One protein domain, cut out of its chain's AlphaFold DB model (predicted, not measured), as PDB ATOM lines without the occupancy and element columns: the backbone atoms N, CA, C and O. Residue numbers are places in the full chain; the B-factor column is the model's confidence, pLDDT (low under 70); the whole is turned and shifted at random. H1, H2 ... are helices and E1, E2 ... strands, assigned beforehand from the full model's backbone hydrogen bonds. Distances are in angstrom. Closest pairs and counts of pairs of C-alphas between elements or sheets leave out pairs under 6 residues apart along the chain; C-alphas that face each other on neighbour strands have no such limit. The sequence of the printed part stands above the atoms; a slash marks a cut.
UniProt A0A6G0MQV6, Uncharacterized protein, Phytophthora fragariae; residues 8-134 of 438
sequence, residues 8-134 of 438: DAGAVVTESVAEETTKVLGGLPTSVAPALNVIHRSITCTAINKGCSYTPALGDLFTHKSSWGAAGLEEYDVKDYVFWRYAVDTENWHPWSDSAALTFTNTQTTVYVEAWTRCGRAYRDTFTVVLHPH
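This is residues 8 to 134 of the 438 residues of an uncharacterized protein of Phytophthora fragariae (UniProt A0A6G0MQV6). A long, curled sheet of four strands, E2, E6, E5 and E4, and a small sheet of two, E1 and E3, make a sandwich, two sheets partly face to face, with their strands running nearly along each other. Helix H1 sits beside edge strand E2, and long links at the two ends, residues 44 to 57 and 69 to 82, add to the length. The 127 printed residues hold two named helices and six named strands, in the order E1 H1 E2 H2 E3 E4 E5 E6, a mixed class of helices and strands. The larger sheet, in the order E2 E6 E5 E4, is mixed; the smaller is antiparallel. The whole is only just compact, close to loose, with a radius of gyration of the C-alphas of 16.5 A, and only just elongated, spanning 55 by 28 by 20 A.

The larger sheet is twisted, and E4, residues 83 to 88, E5, residues 108 to 117, and E6, residues 120 to 133, form a meander in it, each strand the antiparallel neighbour of the one before. E4 and E5 are a hairpin, with N 85 and O 114 at 2.9 A, within hydrogen-bond range. E5 and E6 are a hairpin too, with N 111 and O 127 at 2.8 A. E2, residues 38 to 43, is parallel to E6, with N 41 and O 130 at 2.9 A. H1, residues 15 to 26, is on this sheet but at the sheet's level, at a height of 1.4 A; its closest C-alphas to E2 are those of Thr 21 and His 40, 4.7 A. E1, residues 8 to 13, and E3, residues 62 to 68, are antiparallel neighbours, with N 10 and O 65 at 3.0 A. The closest C-alphas of E1 and E6 are those of Ala 9 and Tyr 123, 5.7 A. H2, residues 58 to 61, is close to but not clearly touching H1, the closest C-alphas being those of Val 17 and Leu 61, 6.3 A. In H1 every O i to N i+4 pair is within hydrogen-bond range; H2 is too short for such a pair, and its one O i to N i+3 pair is within range.

E6 is 40.1 A long, from C-alpha 120 at (34.952, -42.212, 6.562) to C-alpha 133 at (3.844, -46.089, 31.580). E5 measures 30.2 A, E3 20.5 A, E4 17.4 A, E1 17.3 A, H1 16.6 A, E2 16.0 A and H2 5.3 A. E1 begins at C-alpha 8, (25.608, -48.882, 0.906).

The two C-alphas farthest apart are those of Thr 46 and Gly 72, 56.0 A. The printed part has no cut. The links H1 to E2, E2 to H2, E3 to E4 and E4 to E5 are long. Mean pLDDT of the printed part is 91.2; residues 47 to 51 are under 70.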
ATOM      1  N   ASP A   8      26.979 -49.153   0.495       91.50
ATOM      2  CA  ASP A   8      25.608 -48.882   0.906       91.50
ATOM      3  C   ASP A   8      25.377 -49.496   2.294       91.50
ATOM      4  O   ASP A   8      25.506 -50.706   2.496       91.50
ATOM      5  N   ALA A   9      25.052 -48.658   3.274       94.38
ATOM      6  CA  ALA A   9      24.784 -49.070   4.646       94.38
ATOM      7  C   ALA A   9      23.457 -48.478   5.129       94.38
ATOM      8  O   ALA A   9      23.099 -47.358   4.769       94.38
ATOM      9  N   GLY A  10      22.725 -49.232   5.948       95.00
ATOM     10  CA  GLY A  10      21.479 -48.760   6.544       95.00
ATOM     11  C   GLY A  10      21.081 -49.558   7.774       95.00
ATOM     12  O   GLY A  10      21.377 -50.750   7.855       95.00
ATOM     13  N   ALA A  11      20.412 -48.899   8.712       96.56
ATOM     14  CA  ALA A  11      19.767 -49.524   9.854       96.56
ATOM     15  C   ALA A  11      18.274 -49.200   9.835       96.56
ATOM     16  O   ALA A  11      17.860 -48.139   9.371       96.56
ATOM     17  N   VAL A  12      17.464 -50.134  10.310       96.50
ATOM     18  CA  VAL A  12      16.017 -49.978  10.436       96.50
ATOM     19  C   VAL A  12      15.557 -50.618  11.734       96.50
ATOM     20  O   VAL A  12      16.196 -51.543  12.233       96.50
ATOM     21  N   VAL A  13      14.437 -50.141  12.264       97.25
ATOM     22  CA  VAL A  13      13.732 -50.808  13.360       97.25
ATOM     23  C   VAL A  13      13.275 -52.194  12.888       97.25
ATOM     24  O   VAL A  13      12.845 -52.341  11.740       97.25
ATOM     25  N   THR A  14      13.399 -53.217  13.736       96.75
ATOM     26  CA  THR A  14      12.936 -54.572  13.394       96.75
ATOM     27  C   THR A  14      11.415 -54.605  13.208       96.75
ATOM     28  O   THR A  14      10.677 -53.799  13.776       96.75
ATOM     29  N   GLU A  15      10.922 -55.558  12.414       94.94
ATOM     30  CA  GLU A  15       9.486 -55.697  12.133       94.94
ATOM     31  C   GLU A  15       8.669 -55.920  13.414       94.94
ATOM     32  O   GLU A  15       7.678 -55.230  13.636       94.94
ATOM     33  N   SER A  16       9.150 -56.773  14.325       94.31
ATOM     34  CA  SER A  16       8.493 -57.031  15.613       94.31
ATOM     35  C   SER A  16       8.404 -55.783  16.502       94.31
ATOM     36  O   SER A  16       7.416 -55.580  17.211       94.31
ATOM     37  N   VAL A  17       9.412 -54.905  16.472       95.38
ATOM     38  CA  VAL A  17       9.377 -53.627  17.198       95.38
ATOM     39  C   VAL A  17       8.410 -52.643  16.543       95.38
ATOM     40  O   VAL A  17       7.722 -51.912  17.260       95.38
ATOM     41  N   ALA A  18       8.330 -52.620  15.212       94.56
ATOM     42  CA  ALA A  18       7.395 -51.768  14.481       94.56
ATOM     43  C   ALA A  18       5.926 -52.187  14.702       94.56
ATOM     44  O   ALA A  18       5.055 -51.331  14.904       94.56
ATOM     45  N   GLU A  19       5.648 -53.494  14.732       93.31
ATOM     46  CA  GLU A  19       4.327 -54.049  15.056       93.31
ATOM     47  C   GLU A  19       3.891 -53.670  16.475       93.31
ATOM     48  O   GLU A  19       2.812 -53.107  16.680       93.31
ATOM     49  N   GLU A  20       4.754 -53.902  17.462       93.06
ATOM     50  CA  GLU A  20       4.449 -53.542  18.845       93.06
ATOM     51  C   GLU A  20       4.372 -52.020  19.054       93.06
ATOM     52  O   GLU A  20       3.537 -51.559  19.828       93.06
ATOM     53  N   THR A  21       5.159 -51.220  18.328       94.75
ATOM     54  CA  THR A  21       5.013 -49.753  18.311       94.75
ATOM     55  C   THR A  21       3.606 -49.359  17.866       94.75
ATOM     56  O   THR A  21       2.941 -48.565  18.528       94.75
ATOM     57  N   THR A  22       3.109 -49.963  16.784       93.06
ATOM     58  CA  THR A  22       1.753 -49.711  16.274       93.06
ATOM     59  C   THR A  22       0.687 -50.089  17.305       93.06
ATOM     60  O   THR A  22      -0.272 -49.346  17.516       93.06
ATOM     61  N   LYS A  23       0.875 -51.217  17.995       91.50
ATOM     62  CA  LYS A  23      -0.014 -51.680  19.066       91.50
ATOM     63  C   LYS A  23      -0.030 -50.723  20.261       91.50
ATOM     64  O   LYS A  23      -1.112 -50.379  20.723       91.50
ATOM     65  N   VAL A  24       1.132 -50.265  20.736       92.75
ATOM     66  CA  VAL A  24       1.243 -49.297  21.845       92.75
ATOM     67  C   VAL A  24       0.575 -47.975  21.488       92.75
ATOM     68  O   VAL A  24      -0.234 -47.485  22.269       92.75
ATOM     69  N   LEU A  25       0.822 -47.445  20.288       92.06
ATOM     70  CA  LEU A  25       0.172 -46.219  19.814       92.06
ATOM     71  C   LEU A  25      -1.354 -46.357  19.712       92.06
ATOM     72  O   LEU A  25      -2.075 -45.410  20.012       92.06
ATOM     73  N   GLY A  26      -1.857 -47.539  19.340       88.19
ATOM     74  CA  GLY A  26      -3.291 -47.842  19.350       88.19
ATOM     75  C   GLY A  26      -3.913 -47.927  20.750       88.19
ATOM     76  O   GLY A  26      -5.134 -47.862  20.871       88.19
ATOM     77  N   GLY A  27      -3.096 -48.074  21.797       86.88
ATOM     78  CA  GLY A  27      -3.522 -48.073  23.198       86.88
ATOM     79  C   GLY A  27      -3.539 -46.692  23.857       86.88
ATOM     80  O   GLY A  27      -4.003 -46.582  24.994       86.88
ATOM     81  N   LEU A  28      -3.033 -45.657  23.178       88.88
ATOM     82  CA  LEU A  28      -3.018 -44.288  23.691       88.88
ATOM     83  C   LEU A  28      -4.384 -43.603  23.502       88.88
ATOM     84  O   LEU A  28      -5.105 -43.909  22.549       88.88
ATOM     85  N   PRO A  29      -4.742 -42.624  24.357       84.56
ATOM     86  CA  PRO A  29      -6.012 -41.898  24.237       84.56
ATOM     87  C   PRO A  29      -6.132 -41.102  22.934       84.56
ATOM     88  O   PRO A  29      -7.229 -40.910  22.412       84.56
ATOM     89  N   THR A  30      -4.999 -40.625  22.416       82.25
ATOM     90  CA  THR A  30      -4.925 -39.891  21.152       82.25
ATOM     91  C   THR A  30      -4.226 -40.751  20.116       82.25
ATOM     92  O   THR A  30      -3.146 -41.280  20.367       82.25
ATOM     93  N   SER A  31      -4.823 -40.863  18.929       76.50
ATOM     94  CA  SER A  31      -4.203 -41.583  17.822       76.50
ATOM     95  C   SER A  31      -2.955 -40.841  17.343       76.50
ATOM     96  O   SER A  31      -3.028 -39.685  16.924       76.50
ATOM     97  N   VAL A  32      -1.815 -41.524  17.392       82.50
ATOM     98  CA  VAL A  32      -0.534 -41.047  16.866       82.50
ATOM     99  C   VAL A  32      -0.124 -41.973  15.727       82.50
ATOM    100  O   VAL A  32      -0.162 -43.195  15.864       82.50
ATOM    101  N   ALA A  33       0.244 -41.401  14.581       86.06
ATOM    102  CA  ALA A  33       0.748 -42.184  13.460       86.06
ATOM    103  C   ALA A  33       2.181 -42.671  13.755       86.06
ATOM    104  O   ALA A  33       2.995 -41.873  14.228       86.06
ATOM    105  N   PRO A  34       2.518 -43.939  13.459       87.06
ATOM    106  CA  PRO A  34       3.863 -44.453  13.683       87.06
ATOM    107  C   PRO A  34       4.877 -43.758  12.767       87.06
ATOM    108  O   PRO A  34       4.622 -43.539  11.580       87.06
ATOM    109  N   ALA A  35       6.053 -43.452  13.312       91.06
ATOM    110  CA  ALA A  35       7.203 -42.959  12.561       91.06
ATOM    111  C   ALA A  35       8.280 -44.050  12.483       91.06
ATOM    112  O   ALA A  35       8.550 -44.734  13.464       91.06
ATOM    113  N   LEU A  36       8.926 -44.197  11.321       90.00
ATOM    114  CA  LEU A  36       9.863 -45.301  11.049       90.00
ATOM    115  C   LEU A  36      11.086 -45.337  11.983       90.00
ATOM    116  O   LEU A  36      11.692 -46.390  12.151       90.00
ATOM    117  N   ASN A  37      11.458 -44.196  12.566       93.25
ATOM    118  CA  ASN A  37      12.600 -44.052  13.465       93.25
ATOM    119  C   ASN A  37      12.195 -43.802  14.928       93.25
ATOM    120  O   ASN A  37      13.046 -43.431  15.737       93.25
ATOM    121  N   VAL A  38      10.919 -43.984  15.280       95.94
ATOM    122  CA  VAL A  38      10.427 -43.818  16.651       95.94
ATOM    123  C   VAL A  38       9.827 -45.132  17.132       95.94
ATOM    124  O   VAL A  38       8.898 -45.668  16.538       95.94
ATOM    125  N   ILE A  39      10.380 -45.649  18.219       96.31
ATOM    126  CA  ILE A  39       9.981 -46.888  18.873       96.31
ATOM    127  C   ILE A  39       9.133 -46.516  20.084       96.31
ATOM    128  O   ILE A  39       9.626 -45.839  20.983       96.31
ATOM    129  N   HIS A  40       7.890 -46.989  20.138       94.75
ATOM    130  CA  HIS A  40       7.011 -46.794  21.294       94.75
ATOM    131  C   HIS A  40       6.879 -48.097  22.083       94.75
ATOM    132  O   HIS A  40       6.607 -49.154  21.511       94.75
ATOM    133  N   ARG A  41       7.067 -48.035  23.405       93.31
ATOM    134  CA  ARG A  41       7.004 -49.207  24.290       93.31
ATOM    135  C   ARG A  41       6.168 -48.937  25.522       93.31
ATOM    136  O   ARG A  41       6.407 -47.949  26.204       93.31
ATOM    137  N   SER A  42       5.239 -49.838  25.839       91.25
ATOM    138  CA  SER A  42       4.630 -49.868  27.166       91.25
ATOM    139  C   SER A  42       5.580 -50.524  28.171       91.25
ATOM    140  O   SER A  42       6.322 -51.445  27.829       91.25
ATOM    141  N   ILE A  43       5.561 -50.044  29.412       88.06
ATOM    142  CA  ILE A  43       6.326 -50.607  30.535       88.06
ATOM    143  C   ILE A  43       5.372 -50.885  31.692       88.06
ATOM    144  O   ILE A  43       4.464 -50.096  31.907       88.06
ATOM    145  N   THR A  44       5.560 -51.983  32.423       81.94
ATOM    146  CA  THR A  44       4.636 -52.487  33.460       81.94
ATOM    147  C   THR A  44       4.720 -51.697  34.768       81.94
ATOM    148  O   THR A  44       5.063 -52.217  35.826       81.94
ATOM    149  N   CYS A  45       4.457 -50.394  34.708       78.06
ATOM    150  CA  CYS A  45       4.435 -49.545  35.889       78.06
ATOM    151  C   CYS A  45       3.679 -48.238  35.658       78.06
ATOM    152  O   CYS A  45       3.445 -47.832  34.524       78.06
ATOM    153  N   THR A  46       3.367 -47.536  36.746       74.50
ATOM    154  CA  THR A  46       2.597 -46.284  36.712       74.50
ATOM    155  C   THR A  46       3.446 -45.012  36.683       74.50
ATOM    156  O   THR A  46       2.917 -43.930  36.452       74.50
ATOM    157  N   ALA A  47       4.763 -45.105  36.914       68.44
ATOM    158  CA  ALA A  47       5.664 -43.953  36.854       68.44
ATOM    159  C   ALA A  47       7.126 -44.361  36.630       68.44
ATOM    160  O   ALA A  47       7.680 -45.160  37.380       68.44
ATOM    161  N   ILE A  48       7.786 -43.728  35.658       65.75
ATOM    162  CA  ILE A  48       9.159 -44.042  35.225       65.75
ATOM    163  C   ILE A  48      10.203 -43.890  36.349       65.75
ATOM    164  O   ILE A  48      11.146 -44.672  36.443       65.75
ATOM    165  N   ASN A  49      10.011 -42.941  37.271       59.84
ATOM    166  CA  ASN A  49      10.927 -42.688  38.391       59.84
ATOM    167  C   ASN A  49      10.863 -43.733  39.525       59.84
ATOM    168  O   ASN A  49      11.623 -43.621  40.486       59.84
ATOM    169  N   LYS A  50       9.986 -44.741  39.434       60.09
ATOM    170  CA  LYS A  50       9.848 -45.814  40.434       60.09
ATOM    171  C   LYS A  50      10.552 -47.118  40.034       60.09
ATOM    172  O   LYS A  50      10.137 -48.193  40.448       60.09
ATOM    173  N   GLY A  51      11.635 -47.026  39.260       63.78
ATOM    174  CA  GLY A  51      12.471 -48.180  38.900       63.78
ATOM    175  C   GLY A  51      12.032 -48.911  37.633       63.78
ATOM    176  O   GLY A  51      12.427 -50.055  37.421       63.78
ATOM    177  N   CYS A  52      11.237 -48.266  36.781       76.00
ATOM    178  CA  CYS A  52      10.810 -48.864  35.526       76.00
ATOM    179  C   CYS A  52      11.885 -48.700  34.468       76.00
ATOM    180  O   CYS A  52      12.407 -47.606  34.252       76.00
ATOM    181  N   SER A  53      12.185 -49.791  33.781       87.25
ATOM    182  CA  SER A  53      13.107 -49.759  32.663       87.25
ATOM    183  C   SER A  53      12.654 -50.703  31.569       87.25
ATOM    184  O   SER A  53      11.978 -51.700  31.821       87.25
ATOM    185  N   TYR A  54      13.055 -50.385  30.350       91.50
ATOM    186  CA  TYR A  54      12.980 -51.298  29.225       91.50
ATOM    187  C   TYR A  54      14.411 -51.680  28.855       91.50
ATOM    188  O   TYR A  54      15.212 -50.794  28.569       91.50
ATOM    189  N   THR A  55      14.745 -52.974  28.915       94.19
ATOM    190  CA  THR A  55      16.110 -53.469  28.650       94.19
ATOM    191  C   THR A  55      16.138 -54.525  27.536       94.19
ATOM    192  O   THR A  55      16.274 -55.712  27.830       94.19
ATOM    193  N   PRO A  56      15.958 -54.138  26.261       95.88
ATOM    194  CA  PRO A  56      16.132 -55.031  25.116       95.88
ATOM    195  C   PRO A  56      17.608 -55.248  24.759       95.88
ATOM    196  O   PRO A  56      18.480 -54.460  25.145       95.88
ATOM    197  N   ALA A  57      17.879 -56.269  23.944       97.69
ATOM    198  CA  ALA A  57      19.137 -56.348  23.216       97.69
ATOM    199  C   ALA A  57      19.112 -55.417  21.987       97.69
ATOM    200  O   ALA A  57      18.060 -55.169  21.393       97.69
ATOM    201  N   LEU A  58      20.268 -54.891  21.577       97.38
ATOM    202  CA  LEU A  58      20.391 -53.983  20.430       97.38
ATOM    203  C   LEU A  58      19.851 -54.611  19.132       97.38
ATOM    204  O   LEU A  58      19.156 -53.935  18.372       97.38
ATOM    205  N   GLY A  59      20.126 -55.900  18.913       96.50
ATOM    206  CA  GLY A  59      19.646 -56.654  17.753       96.50
ATOM    207  C   GLY A  59      18.140 -56.933  17.774       96.50
ATOM    208  O   GLY A  59      17.553 -57.159  16.719       96.50
ATOM    209  N   ASP A  60      17.487 -56.858  18.941       96.94
ATOM    210  CA  ASP A  60      16.024 -56.933  19.021       96.94
ATOM    211  C   ASP A  60      15.384 -55.643  18.501       96.94
ATOM    212  O   ASP A  60      14.293 -55.676  17.930       96.94
ATOM    213  N   LEU A  61      16.052 -54.501  18.701       97.00
ATOM    214  CA  LEU A  61      15.551 -53.187  18.298       97.00
ATOM    215  C   LEU A  61      15.788 -52.880  16.827       97.00
ATOM    216  O   LEU A  61      14.914 -52.311  16.171       97.00
ATOM    217  N   PHE A  62      16.970 -53.226  16.322       97.19
ATOM    218  CA  PHE A  62      17.433 -52.754  15.028       97.19
ATOM    219  C   PHE A  62      18.042 -53.872  14.190       97.19
ATOM    220  O   PHE A  62      18.887 -54.633  14.654       97.19
ATOM    221  N   THR A  63      17.706 -53.874  12.904       95.69
ATOM    222  CA  THR A  63      18.437 -54.622  11.880       95.69
ATOM    223  C   THR A  63      19.349 -53.660  11.140       95.69
ATOM    224  O   THR A  63      18.901 -52.609  10.677       95.69
ATOM    225  N   HIS A  64      20.612 -54.031  10.954       95.25
ATOM    226  CA  HIS A  64      21.545 -53.281  10.119       95.25
ATOM    227  C   HIS A  64      21.989 -54.108   8.909       95.25
ATOM    228  O   HIS A  64      22.029 -55.338   8.941       95.25
ATOM    229  N   LYS A  65      22.314 -53.427   7.808       95.00
ATOM    230  CA  LYS A  65      22.806 -54.052   6.576       95.00
ATOM    231  C   LYS A  65      23.935 -53.242   5.965       95.00
ATOM    232  O   LYS A  65      23.936 -52.012   6.016       95.00
ATOM    233  N   SER A  66      24.867 -53.941   5.338       94.50
ATOM    234  CA  SER A  66      25.959 -53.348   4.571       94.50
ATOM    235  C   SER A  66      26.138 -54.134   3.280       94.50
ATOM    236  O   SER A  66      26.050 -55.360   3.294       94.50
ATOM    237  N   SER A  67      26.372 -53.433   2.178       93.25
ATOM    238  CA  SER A  67      26.679 -54.009   0.869       93.25
ATOM    239  C   SER A  67      27.639 -53.103   0.106       93.25
ATOM    240  O   SER A  67      27.704 -51.901   0.360       93.25
ATOM    241  N   TRP A  68      28.392 -53.664  -0.836       92.06
ATOM    242  CA  TRP A  68      29.187 -52.860  -1.761       92.06
ATOM    243  C   TRP A  68      28.266 -52.080  -2.702       92.06
ATOM    244  O   TRP A  68      27.371 -52.668  -3.307       92.06
ATOM    245  N   GLY A  69      28.488 -50.768  -2.814       85.62
ATOM    246  CA  GLY A  69      27.805 -49.922  -3.803       85.62
ATOM    247  C   GLY A  69      28.499 -49.945  -5.173       85.62
ATOM    248  O   GLY A  69      27.892 -49.638  -6.198       85.62
ATOM    249  N   ALA A  70      29.771 -50.363  -5.202       81.88
ATOM    250  CA  ALA A  70      30.581 -50.516  -6.407       81.88
ATOM    251  C   ALA A  70      30.679 -51.986  -6.853       81.88
ATOM    252  O   ALA A  70      30.836 -52.887  -6.032       81.88
ATOM    253  N   ALA A  71      30.634 -52.215  -8.169       81.88
ATOM    254  CA  ALA A  71      30.838 -53.535  -8.767       81.88
ATOM    255  C   ALA A  71      32.314 -53.976  -8.697       81.88
ATOM    256  O   ALA A  71      33.214 -53.134  -8.732       81.88
ATOM    257  N   GLY A  72      32.563 -55.290  -8.671       83.38
ATOM    258  CA  GLY A  72      33.915 -55.867  -8.675       83.38
ATOM    259  C   GLY A  72      34.539 -56.061  -7.289       83.38
ATOM    260  O   GLY A  72      35.733 -56.339  -7.195       83.38
ATOM    261  N   LEU A  73      33.758 -55.889  -6.219       85.06
ATOM    262  CA  LEU A  73      34.176 -56.103  -4.827       85.06
ATOM    263  C   LEU A  73      33.504 -57.332  -4.195       85.06
ATOM    264  O   LEU A  73      33.620 -57.549  -2.992       85.06
ATOM    265  N   GLU A  74      32.812 -58.152  -4.989       84.56
ATOM    266  CA  GLU A  74      32.000 -59.280  -4.515       84.56
ATOM    267  C   GLU A  74      32.835 -60.386  -3.846       84.56
ATOM    268  O   GLU A  74      32.295 -61.179  -3.078       84.56
ATOM    269  N   GLU A  75      34.144 -60.442  -4.119       89.19
ATOM    270  CA  GLU A  75      35.078 -61.380  -3.479       89.19
ATOM    271  C   GLU A  75      35.465 -60.988  -2.040       89.19
ATOM    272  O   GLU A  75      35.979 -61.826  -1.297       89.19
ATOM    273  N   TYR A  76      35.208 -59.742  -1.630       90.00
ATOM    274  CA  TYR A  76      35.505 -59.233  -0.291       90.00
ATOM    275  C   TYR A  76      34.234 -59.195   0.559       90.00
ATOM    276  O   TYR A  76      33.224 -58.623   0.145       90.00
ATOM    277  N   ASP A  77      34.283 -59.729   1.783       91.19
ATOM    278  CA  ASP A  77      33.169 -59.563   2.719       91.19
ATOM    279  C   ASP A  77      33.119 -58.108   3.198       91.19
ATOM    280  O   ASP A  77      34.024 -57.613   3.869       91.19
ATOM    281  N   VAL A  78      32.037 -57.406   2.862       91.75
ATOM    282  CA  VAL A  78      31.792 -56.017   3.272       91.75
ATOM    283  C   VAL A  78      31.858 -55.831   4.796       91.75
ATOM    284  O   VAL A  78      32.223 -54.751   5.267       91.75
ATOM    285  N   LYS A  79      31.572 -56.878   5.582       90.81
ATOM    286  CA  LYS A  79      31.642 -56.850   7.052       90.81
ATOM    287  C   LYS A  79      33.060 -56.637   7.585       90.81
ATOM    288  O   LYS A  79      33.207 -56.086   8.671       90.81
ATOM    289  N   ASP A  80      34.088 -56.989   6.815       93.12
ATOM    290  CA  ASP A  80      35.488 -56.751   7.192       93.12
ATOM    291  C   ASP A  80      35.898 -55.273   7.038       93.12
ATOM    292  O   ASP A  80      36.939 -54.840   7.547       93.12
ATOM    293  N   TYR A  81      35.081 -54.480   6.337       93.50
ATOM    294  CA  TYR A  81      35.380 -53.093   5.972       93.50
ATOM    295  C   TYR A  81      34.392 -52.077   6.545       93.50
ATOM    296  O   TYR A  81      34.704 -50.881   6.562       93.50
ATOM    297  N   VAL A  82      33.229 -52.533   7.018       95.69
ATOM    298  CA  VAL A  82      32.178 -51.693   7.593       95.69
ATOM    299  C   VAL A  82      32.003 -52.009   9.071       95.69
ATOM    300  O   VAL A  82      31.547 -53.083   9.452       95.69
ATOM    301  N   PHE A  83      32.310 -51.024   9.907       96.19
ATOM    302  CA  PHE A  83      32.228 -51.122  11.357       96.19
ATOM    303  C   PHE A  83      31.026 -50.333  11.862       96.19
ATOM    304  O   PHE A  83      30.920 -49.125  11.633       96.19
ATOM    305  N   TRP A  84      30.130 -51.019  12.562       97.81
ATOM    306  CA  TRP A  84      28.939 -50.429  13.158       97.81
ATOM    307  C   TRP A  84      29.205 -49.999  14.597       97.81
ATOM    308  O   TRP A  84      29.943 -50.653  15.339       97.81
ATOM    309  N   ARG A  85      28.586 -48.892  14.998       97.31
ATOM    310  CA  ARG A  85      28.622 -48.386  16.370       97.31
ATOM    311  C   ARG A  85      27.308 -47.716  16.734       97.31
ATOM    312  O   ARG A  85      26.591 -47.231  15.858       97.31
ATOM    313  N   TYR A  86      27.036 -47.654  18.027       97.81
ATOM    314  CA  TYR A  86      25.865 -46.981  18.565       97.81
ATOM    315  C   TYR A  86      26.232 -46.110  19.767       97.81
ATOM    316  O   TYR A  86      27.294 -46.284  20.367       97.81
ATOM    317  N   ALA A  87      25.364 -45.168  20.109       97.31
ATOM    318  CA  ALA A  87      25.448 -44.393  21.341       97.31
ATOM    319  C   ALA A  87      24.033 -44.070  21.846       97.31
ATOM    320  O   ALA A  87      23.098 -44.004  21.047       97.31
ATOM    321  N   VAL A  88      23.867 -43.892  23.156       96.31
ATOM    322  CA  VAL A  88      22.560 -43.650  23.798       96.31
ATOM    323  C   VAL A  88      22.612 -42.329  24.561       96.31
ATOM    324  O   VAL A  88      23.491 -42.160  25.409       96.31
ATOM    325  N   ASP A  89      21.703 -41.403  24.225       93.06
ATOM    326  CA  ASP A  89      21.532 -40.002  24.683       93.06
ATOM    327  C   ASP A  89      22.744 -39.069  24.537       93.06
ATOM    328  O   ASP A  89      22.616 -37.860  24.363       93.06
ATOM    329  N   THR A  90      23.939 -39.630  24.582       90.94
ATOM    330  CA  THR A  90      25.235 -38.970  24.530       90.94
ATOM    331  C   THR A  90      26.023 -39.537  23.359       90.94
ATOM    332  O   THR A  90      25.735 -40.630  22.882       90.94
ATOM    333  N   GLU A  91      27.070 -38.845  22.908       87.00
ATOM    334  CA  GLU A  91      27.984 -39.369  21.881       87.00
ATOM    335  C   GLU A  91      29.066 -40.303  22.474       87.00
ATOM    336  O   GLU A  91      30.193 -40.376  21.980       87.00
ATOM    337  N   ASN A  92      28.738 -41.031  23.548       94.12
ATOM    338  CA  ASN A  92      29.581 -42.093  24.095       94.12
ATOM    339  C   ASN A  92      29.409 -43.357  23.245       94.12
ATOM    340  O   ASN A  92      28.482 -44.140  23.436       94.12
ATOM    341  N   TRP A  93      30.282 -43.511  22.252       96.19
ATOM    342  CA  TRP A  93      30.173 -44.560  21.243       96.19
ATOM    343  C   TRP A  93      30.618 -45.935  21.743       96.19
ATOM    344  O   TRP A  93      31.711 -46.096  22.286       96.19
ATOM    345  N   HIS A  94      29.814 -46.943  21.425       97.12
ATOM    346  CA  HIS A  94      30.077 -48.356  21.665       97.12
ATOM    347  C   HIS A  94      30.114 -49.125  20.338       97.12
ATOM    348  O   HIS A  94      29.338 -48.809  19.429       97.12
ATOM    349  N   PRO A  95      30.998 -50.129  20.184       96.56
ATOM    350  CA  PRO A  95      30.954 -51.012  19.024       96.56
ATOM    351  C   PRO A  95      29.618 -51.762  18.993       96.56
ATOM    352  O   PRO A  95      29.099 -52.156  20.037       96.56
ATOM    353  N   TRP A  96      29.062 -51.956  17.799       96.56
ATOM    354  CA  TRP A  96      27.808 -52.684  17.636       96.56
ATOM    355  C   TRP A  96      27.948 -54.144  18.061       96.56
ATOM    356  O   TRP A  96      28.884 -54.838  17.660       96.56
ATOM    357  N   SER A  97      26.980 -54.619  18.836       96.25
ATOM    358  CA  SER A  97      26.821 -56.025  19.185       96.25
ATOM    359  C   SER A  97      25.336 -56.304  19.358       96.25
ATOM    360  O   SER A  97      24.689 -55.644  20.165       96.25
ATOM    361  N   ASP A  98      24.801 -57.284  18.627       96.19
ATOM    362  CA  ASP A  98      23.369 -57.607  18.668       96.19
ATOM    363  C   ASP A  98      22.899 -58.005  20.075       96.19
ATOM    364  O   ASP A  98      21.749 -57.765  20.427       96.19
ATOM    365  N   SER A  99      23.793 -58.552  20.904       97.19
ATOM    366  CA  SER A  99      23.515 -58.940  22.288       97.19
ATOM    367  C   SER A  99      23.751 -57.828  23.317       97.19
ATOM    368  O   SER A  99      23.582 -58.067  24.514       97.19
ATOM    369  N   ALA A 100      24.155 -56.623  22.897       97.25
ATOM    370  CA  ALA A 100      24.345 -55.507  23.816       97.25
ATOM    371  C   ALA A 100      23.004 -55.098  24.437       97.25
ATOM    372  O   ALA A 100      22.084 -54.700  23.728       97.25
ATOM    373  N   ALA A 101      22.902 -55.176  25.762       96.94
ATOM    374  CA  ALA A 101      21.720 -54.735  26.492       96.94
ATOM    375  C   ALA A 101      21.664 -53.201  26.549       96.94
ATOM    376  O   ALA A 101      22.634 -52.556  26.956       96.94
ATOM    377  N   LEU A 102      20.522 -52.626  26.170       95.56
ATOM    378  CA  LEU A 102      20.264 -51.189  26.248       95.56
ATOM    379  C   LEU A 102      19.196 -50.922  27.295       95.56
ATOM    380  O   LEU A 102      18.065 -51.335  27.106       95.56
ATOM    381  N   THR A 103      19.519 -50.217  28.374       93.44
ATOM    382  CA  THR A 103      18.539 -49.900  29.420       93.44
ATOM    383  C   THR A 103      17.994 -48.487  29.234       93.44
ATOM    384  O   THR A 103      18.727 -47.509  29.367       93.44
ATOM    385  N   PHE A 104      16.694 -48.385  28.966       92.81
ATOM    386  CA  PHE A 104      15.967 -47.124  28.840       92.81
ATOM    387  C   PHE A 104      15.198 -46.832  30.129       92.81
ATOM    388  O   PHE A 104      14.370 -47.642  30.548       92.81
ATOM    389  N   THR A 105      15.457 -45.677  30.745       89.88
ATOM    390  CA  THR A 105      14.819 -45.235  32.004       89.88
ATOM    391  C   THR A 105      14.203 -43.841  31.914       89.88
ATOM    392  O   THR A 105      13.751 -43.313  32.921       89.88
ATOM    393  N   ASN A 106      14.227 -43.212  30.740       89.19
ATOM    394  CA  ASN A 106      13.640 -41.894  30.503       89.19
ATOM    395  C   ASN A 106      12.378 -42.047  29.647       89.19
ATOM    396  O   ASN A 106      12.264 -43.007  28.886       89.19
ATOM    397  N   THR A 107      11.450 -41.086  29.728       88.94
ATOM    398  CA  THR A 107      10.257 -41.035  28.853       88.94
ATOM    399  C   THR A 107      10.636 -41.081  27.383       88.94
ATOM    400  O   THR A 107       9.961 -41.725  26.590       88.94
ATOM    401  N   GLN A 108      11.732 -40.415  27.031       93.38
ATOM    402  CA  GLN A 108      12.282 -40.385  25.693       93.38
ATOM    403  C   GLN A 108      13.798 -40.548  25.774       93.38
ATOM    404  O   GLN A 108      14.457 -39.890  26.576       93.38
ATOM    405  N   THR A 109      14.346 -41.437  24.954       95.50
ATOM    406  CA  THR A 109      15.787 -41.687  24.825       95.50
ATOM    407  C   THR A 109      16.175 -41.655  23.355       95.50
ATOM    408  O   THR A 109      15.448 -42.173  22.506       95.50
ATOM    409  N   THR A 110      17.321 -41.060  23.041       97.44
ATOM    410  CA  THR A 110      17.845 -41.009  21.674       97.44
ATOM    411  C   THR A 110      18.913 -42.079  21.470       97.44
ATOM    412  O   THR A 110      19.861 -42.167  22.244       97.44
ATOM    413  N   VAL A 111      18.793 -42.875  20.409       97.62
ATOM    414  CA  VAL A 111      19.796 -43.864  19.999       97.62
ATOM    415  C   VAL A 111      20.421 -43.422  18.682       97.62
ATOM    416  O   VAL A 111      19.757 -43.337  17.649       97.62
ATOM    417  N   TYR A 112      21.718 -43.153  18.716       97.44
ATOM    418  CA  TYR A 112      22.508 -42.826  17.538       97.44
ATOM    419  C   TYR A 112      23.093 -44.101  16.948       97.44
ATOM    420  O   TYR A 112      23.685 -44.896  17.677       97.44
ATOM    421  N   VAL A 113      22.980 -44.275  15.632       97.19
ATOM    422  CA  VAL A 113      23.556 -45.416  14.914       97.19
ATOM    423  C   VAL A 113      24.425 -44.907  13.776       97.19
ATOM    424  O   VAL A 113      24.011 -44.054  12.989       97.19
ATOM    425  N   GLU A 114      25.639 -45.443  13.672       96.62
ATOM    426  CA  GLU A 114      26.560 -45.115  12.589       96.62
ATOM    427  C   GLU A 114      27.263 -46.353  12.036       96.62
ATOM    428  O   GLU A 114      27.584 -47.292  12.767       96.62
ATOM    429  N   ALA A 115      27.580 -46.290  10.743       96.75
ATOM    430  CA  ALA A 115      28.486 -47.219  10.080       96.75
ATOM    431  C   ALA A 115      29.692 -46.462   9.520       96.75
ATOM    432  O   ALA A 115      29.546 -45.402   8.898       96.75
ATOM    433  N   TRP A 116      30.883 -47.017   9.712       94.81
ATOM    434  CA  TRP A 116      32.151 -46.418   9.305       94.81
ATOM    435  C   TRP A 116      32.979 -47.371   8.461       94.81
ATOM    436  O   TRP A 116      33.037 -48.568   8.715       94.81
ATOM    437  N   THR A 117      33.687 -46.798   7.498       92.56
ATOM    438  CA  THR A 117      34.786 -47.446   6.783       92.56
ATOM    439  C   THR A 117      36.094 -46.754   7.151       92.56
ATOM    440  O   THR A 117      36.097 -45.675   7.750       92.56
ATOM    441  N   ARG A 118      37.231 -47.309   6.717       88.12
ATOM    442  CA  ARG A 118      38.529 -46.618   6.834       88.12
ATOM    443  C   ARG A 118      38.579 -45.278   6.087       88.12
ATOM    444  O   ARG A 118      39.426 -44.449   6.399       88.12
ATOM    445  N   CYS A 119      37.684 -45.070   5.124       85.88
ATOM    446  CA  CYS A 119      37.614 -43.861   4.308       85.88
ATOM    447  C   CYS A 119      36.688 -42.787   4.904       85.88
ATOM    448  O   CYS A 119      36.682 -41.657   4.422       85.88
ATOM    449  N   GLY A 120      35.908 -43.121   5.936       89.38
ATOM    450  CA  GLY A 120      34.952 -42.212   6.562       89.38
ATOM    451  C   GLY A 120      33.597 -42.860   6.840       89.38
ATOM    452  O   GLY A 120      33.421 -44.074   6.717       89.38
ATOM    453  N   ARG A 121      32.633 -42.030   7.243       92.50
ATOM    454  CA  ARG A 121      31.287 -42.457   7.635       92.50
ATOM    455  C   ARG A 121      30.454 -42.851   6.416       92.50
ATOM    456  O   ARG A 121      30.281 -42.041   5.513       92.50
ATOM    457  N   ALA A 122      29.920 -44.069   6.436       93.12
ATOM    458  CA  ALA A 122      29.058 -44.618   5.388       93.12
ATOM    459  C   ALA A 122      27.564 -44.445   5.702       93.12
ATOM    460  O   ALA A 122      26.757 -44.317   4.791       93.12
ATOM    461  N   TYR A 123      27.191 -44.409   6.985       95.12
ATOM    462  CA  TYR A 123      25.804 -44.231   7.415       95.12
ATOM    463  C   TYR A 123      25.736 -43.495   8.753       95.12
ATOM    464  O   TYR A 123      26.614 -43.658   9.606       95.12
ATOM    465  N   ARG A 124      24.687 -42.688   8.923       94.56
ATOM    466  CA  ARG A 124      24.301 -42.065  10.189       94.56
ATOM    467  C   ARG A 124      22.793 -41.944  10.231       94.56
ATOM    468  O   ARG A 124      22.214 -41.406   9.290       94.56
ATOM    469  N   ASP A 125      22.209 -42.344  11.346       95.38
ATOM    470  CA  ASP A 125      20.804 -42.088  11.628       95.38
ATOM    471  C   ASP A 125      20.561 -41.972  13.132       95.38
ATOM    472  O   ASP A 125      21.459 -42.189  13.956       95.38
ATOM    473  N   THR A 126      19.361 -41.540  13.491       95.88
ATOM    474  CA  THR A 126      18.938 -41.328  14.869       95.88
ATOM    475  C   THR A 126      17.545 -41.894  15.075       95.88
ATOM    476  O   THR A 126      16.592 -41.532  14.381       95.88
ATOM    477  N   PHE A 127      17.443 -42.756  16.077       97.25
ATOM    478  CA  PHE A 127      16.212 -43.394  16.503       97.25
ATOM    479  C   PHE A 127      15.796 -42.837  17.859       97.25
ATOM    480  O   PHE A 127      16.636 -42.476  18.682       97.25
ATOM    481  N   THR A 128      14.497 -42.766  18.101       97.44
ATOM    482  CA  THR A 128      13.939 -42.339  19.385       97.44
ATOM    483  C   THR A 128      13.212 -43.510  20.022       97.44
ATOM    484  O   THR A 128      12.405 -44.150  19.361       97.44
ATOM    485  N   VAL A 129      13.466 -43.779  21.297       96.31
ATOM    486  CA  VAL A 129      12.694 -44.729  22.103       96.31
ATOM    487  C   VAL A 129      11.824 -43.931  23.065       96.31
ATOM    488  O   VAL A 129      12.347 -43.144  23.849       96.31
ATOM    489  N   VAL A 130      10.510 -44.124  22.987       94.19
ATOM    490  CA  VAL A 130       9.504 -43.495  23.848       94.19
ATOM    491  C   VAL A 130       8.883 -44.560  24.743       94.19
ATOM    492  O   VAL A 130       8.369 -45.572  24.258       94.19
ATOM    493  N   LEU A 131       8.940 -44.338  26.053       92.62
ATOM    494  CA  LEU A 131       8.356 -45.224  27.052       92.62
ATOM    495  C   LEU A 131       7.010 -44.678  27.533       92.62
ATOM    496  O   LEU A 131       6.917 -43.537  27.981       92.62
ATOM    497  N   HIS A 132       5.997 -45.535  27.493       91.25
ATOM    498  CA  HIS A 132       4.630 -45.267  27.919       91.25
ATOM    499  C   HIS A 132       4.320 -46.067  29.189       91.25
ATOM    500  O   HIS A 132       4.093 -47.279  29.110       91.25
ATOM    501  N   PRO A 133       4.325 -45.435  30.373       89.25
ATOM    502  CA  PRO A 133       3.844 -46.089  31.580       89.25
ATOM    503  C   PRO A 133       2.330 -46.322  31.498       89.25
ATOM    504  O   PRO A 133       1.619 -45.714  30.688       89.25
ATOM    505  N   HIS A 134       1.820 -47.207  32.345       87.50
ATOM    506  CA  HIS A 134       0.383 -47.373  32.502       87.50
ATOM    507  C   HIS A 134      -0.218 -46.208  33.279       87.50
ATOM    508  O   HIS A 134       0.409 -45.674  34.195       87.50
TER     509      HIS A 134